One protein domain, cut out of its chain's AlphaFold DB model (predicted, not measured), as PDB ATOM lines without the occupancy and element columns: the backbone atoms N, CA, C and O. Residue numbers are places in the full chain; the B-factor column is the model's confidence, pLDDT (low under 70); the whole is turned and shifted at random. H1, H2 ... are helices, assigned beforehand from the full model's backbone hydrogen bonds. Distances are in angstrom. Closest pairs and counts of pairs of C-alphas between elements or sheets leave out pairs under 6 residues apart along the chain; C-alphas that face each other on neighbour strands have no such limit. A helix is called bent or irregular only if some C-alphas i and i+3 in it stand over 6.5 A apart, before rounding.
ATOM      1  N   ARG A  13     -37.729  -4.718  10.116       93.00
ATOM      2  CA  ARG A  13     -37.947  -6.096   9.650       93.00
ATOM      3  C   ARG A  13     -38.650  -6.919  10.717       93.00
ATOM      4  O   ARG A  13     -39.646  -7.549  10.394       93.00
ATOM      5  N   ALA A  14     -38.154  -6.898  11.956       92.75
ATOM      6  CA  ALA A  14     -38.773  -7.632  13.062       92.75
ATOM      7  C   ALA A  14     -40.221  -7.169  13.283       92.75
ATOM      8  O   ALA A  14     -41.126  -7.992  13.352       92.75
ATOM      9  N   ALA A  15     -40.460  -5.854  13.282       93.75
ATOM     10  CA  ALA A  15     -41.805  -5.291  13.381       93.75
ATOM     11  C   ALA A  15     -42.724  -5.743  12.231       93.75
ATOM     12  O   ALA A  15     -43.862  -6.132  12.474       93.75
ATOM     13  N   ALA A  16     -42.225  -5.744  10.989       90.94
ATOM     14  CA  ALA A  16     -42.981  -6.161   9.805       90.94
ATOM     15  C   ALA A  16     -43.423  -7.634   9.841       90.94
ATOM     16  O   ALA A  16     -44.417  -7.985   9.217       90.94
ATOM     17  N   VAL A  17     -42.711  -8.498  10.569       90.06
ATOM     18  CA  VAL A  17     -43.082  -9.915  10.734       90.06
ATOM     19  C   VAL A  17     -43.726 -10.218  12.094       90.06
ATOM     20  O   VAL A  17     -43.914 -11.382  12.428       90.06
ATOM     21  N   GLY A  18     -44.084  -9.191  12.873       90.62
ATOM     22  CA  GLY A  18     -44.739  -9.346  14.179       90.62
ATOM     23  C   GLY A  18     -43.811  -9.759  15.329       90.62
ATOM     24  O   GLY A  18     -44.287 -10.131  16.396       90.62
ATOM     25  N   GLU A  19     -42.494  -9.677  15.139       92.75
ATOM     26  CA  GLU A  19     -41.458 -10.087  16.101       92.75
ATOM     27  C   GLU A  19     -40.845  -8.900  16.874       92.75
ATOM     28  O   GLU A  19     -39.852  -9.057  17.585       92.75
ATOM     29  N   GLY A  20     -41.386  -7.687  16.734       93.44
ATOM     30  CA  GLY A  20     -40.839  -6.503  17.398       93.44
ATOM     31  C   GLY A  20     -41.790  -5.304  17.433       93.44
ATOM     32  O   GLY A  20     -42.827  -5.317  16.768       93.44
ATOM     33  N   PRO A  21     -41.451  -4.257  18.207       96.44
ATOM     34  CA  PRO A  21     -42.288  -3.070  18.320       96.44
ATOM     35  C   PRO A  21     -42.266  -2.237  17.033       96.44
ATOM     36  O   PRO A  21     -41.260  -2.190  16.325       96.44
ATOM     37  N   SER A  22     -43.372  -1.546  16.746       96.44
ATOM     38  CA  SER A  22     -43.468  -0.653  15.586       96.44
ATOM     39  C   SER A  22     -42.495   0.531  15.713       96.44
ATOM     40  O   SER A  22     -42.464   1.179  16.759       96.44
ATOM     41  N   PRO A  23     -41.733   0.876  14.655       97.00
ATOM     42  CA  PRO A  23     -40.871   2.056  14.652       97.00
ATOM     43  C   PRO A  23     -41.598   3.355  14.268       97.00
ATOM     44  O   PRO A  23     -40.956   4.404  14.211       97.00
ATOM     45  N   GLN A  24     -42.903   3.305  13.971       97.44
ATOM     46  CA  GLN A  24     -43.645   4.413  13.359       97.44
ATOM     47  C   GLN A  24     -43.582   5.714  14.172       97.44
ATOM     48  O   GLN A  24     -43.250   6.757  13.614       97.44
ATOM     49  N   GLU A  25     -43.826   5.653  15.484       97.12
ATOM     50  CA  GLU A  25     -43.812   6.840  16.353       97.12
ATOM     51  C   GLU A  25     -42.425   7.506  16.375       97.12
ATOM     52  O   GLU A  25     -42.287   8.723  16.220       97.12
ATOM     53  N   GLY A  26     -41.370   6.694  16.495       97.38
ATOM     54  CA  GLY A  26     -39.991   7.174  16.447       97.38
ATOM     55  C   GLY A  26     -39.637   7.791  15.090       97.38
ATOM     56  O   GLY A  26     -38.963   8.823  15.037       97.38
ATOM     57  N   MET A  27     -40.120   7.208  13.988       98.12
ATOM     58  CA  MET A  27     -39.955   7.779  12.648       98.12
ATOM     59  C   MET A  27     -40.681   9.122  12.523       98.12
ATOM     60  O   MET A  27     -40.086  10.086  12.040       98.12
ATOM     61  N   ALA A  28     -41.921   9.225  13.010       98.25
ATOM     62  CA  ALA A  28     -42.698  10.462  12.977       98.25
ATOM     63  C   ALA A  28     -42.007  11.571  13.781       98.25
ATOM     64  O   ALA A  28     -41.893  12.716  13.333       98.25
ATOM     65  N   PHE A  29     -41.450  11.227  14.944       97.44
ATOM     66  CA  PHE A  29     -40.611  12.130  15.727       97.44
ATOM     67  C   PHE A  29     -39.377  12.610  14.949       97.44
ATOM     68  O   PHE A  29     -39.107  13.817  14.913       97.44
ATOM     69  N   THR A  30     -38.650  11.700  14.293       97.44
ATOM     70  CA  THR A  30     -37.502  12.047  13.444       97.44
ATOM     71  C   THR A  30     -37.917  12.970  12.295       97.44
ATOM     72  O   THR A  30     -37.271  13.999  12.085       97.44
ATOM     73  N   PHE A  31     -39.019  12.689  11.600       98.00
ATOM     74  CA  PHE A  31     -39.515  13.539  10.515       98.00
ATOM     75  C   PHE A  31     -39.908  14.932  11.003       98.00
ATOM     76  O   PHE A  31     -39.481  15.919  10.404       98.00
ATOM     77  N   ARG A  32     -40.611  15.052  12.140       97.94
ATOM     78  CA  ARG A  32     -40.919  16.358  12.755       97.94
ATOM     79  C   ARG A  32     -39.652  17.164  13.047       97.94
ATOM     80  O   ARG A  32     -39.633  18.374  12.825       97.94
ATOM     81  N   ARG A  33     -38.583  16.516  13.526       96.94
ATOM     82  CA  ARG A  33     -37.283  17.177  13.741       96.94
ATOM     83  C   ARG A  33     -36.653  17.648  12.433       96.94
ATOM     84  O   ARG A  33     -36.180  18.779  12.380       96.94
ATOM     85  N   MET A  34     -36.682  16.828  11.385       97.31
ATOM     86  CA  MET A  34     -36.150  17.207  10.071       97.31
ATOM     87  C   MET A  34     -36.914  18.388   9.462       97.31
ATOM     88  O   MET A  34     -36.281  19.331   8.988       97.31
ATOM     89  N   MET A  35     -38.249  18.390   9.536       97.81
ATOM     90  CA  MET A  35     -39.074  19.512   9.063       97.81
ATOM     91  C   MET A  35     -38.758  20.802   9.834       97.81
ATOM     92  O   MET A  35     -38.543  21.846   9.224       97.81
ATOM     93  N   LYS A  36     -38.629  20.733  11.169       97.50
ATOM     94  CA  LYS A  36     -38.208  21.880  12.001       97.50
ATOM     95  C   LYS A  36     -36.807  22.393  11.661       97.50
ATOM     96  O   LYS A  36     -36.548  23.579  11.818       97.50
ATOM     97  N   ALA A  37     -35.919  21.517  11.198       97.25
ATOM     98  CA  ALA A  37     -34.578  21.876  10.743       97.25
ATOM     99  C   ALA A  37     -34.549  22.456   9.313       97.25
ATOM    100  O   ALA A  37     -33.475  22.780   8.812       97.25
ATOM    101  N   GLY A  38     -35.706  22.598   8.655       96.62
ATOM    102  CA  GLY A  38     -35.833  23.202   7.328       96.62
ATOM    103  C   GLY A  38     -35.892  22.204   6.171       96.62
ATOM    104  O   GLY A  38     -35.791  22.615   5.015       96.62
ATOM    105  N   ALA A  39     -36.058  20.901   6.433       96.12
ATOM    106  CA  ALA A  39     -36.377  19.959   5.362       96.12
ATOM    107  C   ALA A  39     -37.730  20.321   4.730       96.12
ATOM    108  O   ALA A  39     -38.694  20.613   5.433       96.12
ATOM    109  N   THR A  40     -37.814  20.270   3.402       95.38
ATOM    110  CA  THR A  40     -39.065  20.511   2.665       95.38
ATOM    111  C   THR A  40     -39.829  19.222   2.373       95.38
ATOM    112  O   THR A  40     -41.032  19.260   2.122       95.38
ATOM    113  N   ARG A  41     -39.131  18.080   2.393       95.69
ATOM    114  CA  ARG A  41     -39.651  16.720   2.226       95.69
ATOM    115  C   ARG A  41     -38.772  15.742   3.002       95.69
ATOM    116  O   ARG A  41     -37.605  16.038   3.267       95.69
ATOM    117  N   VAL A  42     -39.308  14.567   3.310       97.56
ATOM    118  CA  VAL A  42     -38.597  13.469   3.981       97.56
ATOM    119  C   VAL A  42     -38.666  12.187   3.153       97.56
ATOM    120  O   VAL A  42     -39.598  11.979   2.380       97.56
ATOM    121  N   CYS A  43     -37.669  11.324   3.306       97.12
ATOM    122  CA  CYS A  43     -37.602   9.996   2.696       97.12
ATOM    123  C   CYS A  43     -36.865   9.037   3.637       97.12
ATOM    124  O   CYS A  43     -36.151   9.478   4.541       97.12
ATOM    125  N   VAL A  44     -36.993   7.732   3.402       96.25
ATOM    126  CA  VAL A  44     -36.254   6.698   4.140       96.25
ATOM    127  C   VAL A  44     -35.491   5.824   3.151       96.25
ATOM    128  O   VAL A  44     -36.031   5.426   2.128       96.25
ATOM    129  N   VAL A  45     -34.241   5.492   3.465       94.44
ATOM    130  CA  VAL A  45     -33.384   4.604   2.657       94.44
ATOM    131  C   VAL A  45     -33.358   3.193   3.247       94.44
ATOM    132  O   VAL A  45     -32.325   2.672   3.642       94.44
ATOM    133  N   CYS A  46     -34.535   2.581   3.384       94.88
ATOM    134  CA  CYS A  46     -34.691   1.195   3.825       94.88
ATOM    135  C   CYS A  46     -36.031   0.661   3.317       94.88
ATOM    136  O   CYS A  46     -37.076   1.234   3.622       94.88
ATOM    137  N   ASN A  47     -36.019  -0.437   2.560       96.88
ATOM    138  CA  ASN A  47     -37.235  -0.984   1.954       96.88
ATOM    139  C   ASN A  47     -38.254  -1.416   3.015       96.88
ATOM    140  O   ASN A  47     -39.366  -0.905   3.040       96.88
ATOM    141  N   THR A  48     -37.845  -2.255   3.970       94.75
ATOM    142  CA  THR A  48     -38.754  -2.750   5.018       94.75
ATOM    143  C   THR A  48     -39.323  -1.634   5.908       94.75
ATOM    144  O   THR A  48     -40.434  -1.752   6.413       94.75
ATOM    145  N   ALA A  49     -38.600  -0.521   6.083       96.19
ATOM    146  CA  ALA A  49     -39.086   0.635   6.841       96.19
ATOM    147  C   ALA A  49     -40.299   1.325   6.191       96.19
ATOM    148  O   ALA A  49     -41.064   1.993   6.888       96.19
ATOM    149  N   HIS A  50     -40.521   1.142   4.884       96.94
ATOM    150  CA  HIS A  50     -41.666   1.733   4.185       96.94
ATOM    151  C   HIS A  50     -43.013   1.157   4.623       96.94
ATOM    152  O   HIS A  50     -44.023   1.828   4.435       96.94
ATOM    153  N   ALA A  51     -43.033   0.001   5.299       95.69
ATOM    154  CA  ALA A  51     -44.230  -0.496   5.978       95.69
ATOM    155  C   ALA A  51     -44.790   0.506   7.010       95.69
ATOM    156  O   ALA A  51     -45.983   0.498   7.291       95.69
ATOM    157  N   PHE A  52     -43.936   1.379   7.558       97.38
ATOM    158  CA  PHE A  52     -44.283   2.335   8.617       97.38
ATOM    159  C   PHE A  52     -44.064   3.794   8.200       97.38
ATOM    160  O   PHE A  52     -44.695   4.697   8.745       97.38
ATOM    161  N   ALA A  53     -43.168   4.044   7.239       97.31
ATOM    162  CA  ALA A  53     -42.714   5.390   6.896       97.31
ATOM    163  C   ALA A  53     -43.837   6.302   6.379       97.31
ATOM    164  O   ALA A  53     -43.846   7.483   6.717       97.31
ATOM    165  N   ARG A  54     -44.797   5.771   5.608       95.81
ATOM    166  CA  ARG A  54     -45.934   6.561   5.111       95.81
ATOM    167  C   ARG A  54     -46.817   7.055   6.258       95.81
ATOM    168  O   ARG A  54     -47.017   8.258   6.379       95.81
ATOM    169  N   GLY A  55     -47.241   6.152   7.145       97.56
ATOM    170  CA  GLY A  55     -48.021   6.517   8.332       97.56
ATOM    171  C   GLY A  55     -47.259   7.458   9.271       97.56
ATOM    172  O   GLY A  55     -47.822   8.417   9.788       97.56
ATOM    173  N   ALA A  56     -45.948   7.252   9.433       98.19
ATOM    174  CA  ALA A  56     -45.094   8.157  10.203       98.19
ATOM    175  C   ALA A  56     -45.005   9.563   9.586       98.19
ATOM    176  O   ALA A  56     -44.986  10.561  10.308       98.19
ATOM    177  N   ALA A  57     -44.926   9.666   8.258       98.25
ATOM    178  CA  ALA A  57     -44.880  10.947   7.562       98.25
ATOM    179  C   ALA A  57     -46.221  11.689   7.641       98.25
ATOM    180  O   ALA A  57     -46.225  12.898   7.876       98.25
ATOM    181  N   GLU A  58     -47.338  10.967   7.528       98.06
ATOM    182  CA  GLU A  58     -48.688  11.502   7.740       98.06
ATOM    183  C   GLU A  58     -48.852  12.051   9.165       98.06
ATOM    184  O   GLU A  58     -49.230  13.209   9.333       98.06
ATOM    185  N   GLU A  59     -48.465  11.284  10.191       98.12
ATOM    186  CA  GLU A  59     -48.483  11.725  11.596       98.12
ATOM    187  C   GLU A  59     -47.578  12.948  11.843       98.12
ATOM    188  O   GLU A  59     -47.849  13.804  12.688       98.12
ATOM    189  N   ALA A  60     -46.472  13.050  11.106       97.81
ATOM    190  CA  ALA A  60     -45.556  14.180  11.191       97.81
ATOM    191  C   ALA A  60     -46.012  15.411  10.388       97.81
ATOM    192  O   ALA A  60     -45.391  16.468  10.535       97.81
ATOM    193  N   GLY A  61     -47.033  15.292   9.530       97.56
ATOM    194  CA  GLY A  61     -47.389  16.325   8.550       97.56
ATOM    195  C   GLY A  61     -46.254  16.621   7.561       97.56
ATOM    196  O   GLY A  61     -46.107  17.755   7.105       97.56
ATOM    197  N   ALA A  62     -45.405  15.632   7.276       97.81
ATOM    198  CA  ALA A  62     -44.199  15.791   6.474       97.81
ATOM    199  C   ALA A  62     -44.427  15.274   5.041       97.81
ATOM    200  O   ALA A  62     -44.791  14.110   4.867       97.81
ATOM    201  N   PRO A  63     -44.173  16.079   3.991       97.56
ATOM    202  CA  PRO A  63     -44.237  15.590   2.618       97.56
ATOM    203  C   PRO A  63     -43.254  14.435   2.395       97.56
ATOM    204  O   PRO A  63     -42.045  14.599   2.575       97.56
ATOM    205  N   PHE A  64     -43.763  13.274   1.987       97.69
ATOM    206  CA  PHE A  64     -42.978  12.046   1.869       97.69
ATOM    207  C   PHE A  64     -42.598  11.743   0.418       97.69
ATOM    208  O   PHE A  64     -43.436  11.788  -0.482       97.69
ATOM    209  N   LEU A  65     -41.326  11.417   0.191       97.12
ATOM    210  CA  LEU A  65     -40.855  10.796  -1.043       97.12
ATOM    211  C   LEU A  65     -40.736   9.290  -0.813       97.12
ATOM    212  O   LEU A  65     -39.802   8.821  -0.164       97.12
ATOM    213  N   ASP A  66     -41.709   8.559  -1.350       97.75
ATOM    214  CA  ASP A  66     -41.813   7.109  -1.227       97.75
ATOM    215  C   ASP A  66     -40.892   6.409  -2.238       97.75
ATOM    216  O   ASP A  66     -41.133   6.438  -3.446       97.75
TER     217      ASP A  66
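Overview. This is residues 13 to 66 of the 211 residues of the protein "Hypothetical protein" of Phaeomonas parva (UniProt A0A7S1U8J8). Two helices, H2 and H3, cross each other at their closest point, and a long link, residues 37 to 49, folds back from the end of H2 along the length of the pair to the beginning of H3. The short helix H1 sits at one end of this elongated shape, beyond the beginnings of H2 and H3, and its link to H2 loops round at that end. The printed part has 54 residues with three named helices, in the order H1, H2, H3, and no named strand; the class is all helix. The whole is compact, with a radius of gyration of the C-alphas of 10.9 A, and the C-alphas span 35 by 17 by 14 A along their three main axes.

Arrangement. H1, residues 13 to 16, touches no helix. It is close to H3, residues 50 to 60, but not clearly touching it: the closest C-alphas, those of Ala 16 and Ala 51, are 6.9 A apart. H1 and H2, residues 24 to 36, are apart. H2 and H3 touch, with 18 pairs of C-alphas within 8 A; the closest are those of Ala 28 and Ala 56, 4.3 A apart. Their lines stand at a steep tilt of 51 degrees, and they run the same way. In H2 every O i to N i+4 pair is within hydrogen-bond range, in H3 5 of 7 are, and H1 is too short for such a pair.

Along the chain. H1 begins at Arg 13, with its C-alpha at (-37.947, -6.096, 9.650), and ends at Ala 16. H2 runs from Gln 24, C-alpha at (-43.645, 4.413, 13.359), to Lys 36, C-alpha at (-38.208, 21.880, 12.001), and measures 18.3 A from first to last C-alpha. H3 runs from His 50 to Ala 60, whose C-alpha is at (-45.556, 14.180, 11.191), and measures 14.8 A. H3 is irregular: C-alphas 51 and 54 are 7.3 A apart, and its line is a rough one.

Size, cuts and confidence. The outline is a rod, but only just, at 35 by 17 by 14 A. The two C-alphas farthest apart, those of Glu 19 and Gly 38, are 34.9 A apart. The C-alphas of Arg 13 and Asp 66, the first and last printed, are 17.5 A apart. The link from H1 to H2, with 7 residues between them, is short, and the one from H2 to H3, with 13 residues, is long. The printed part has no cut. The mean pLDDT of the printed part of this model is 96.3, and no printed residue is under 70.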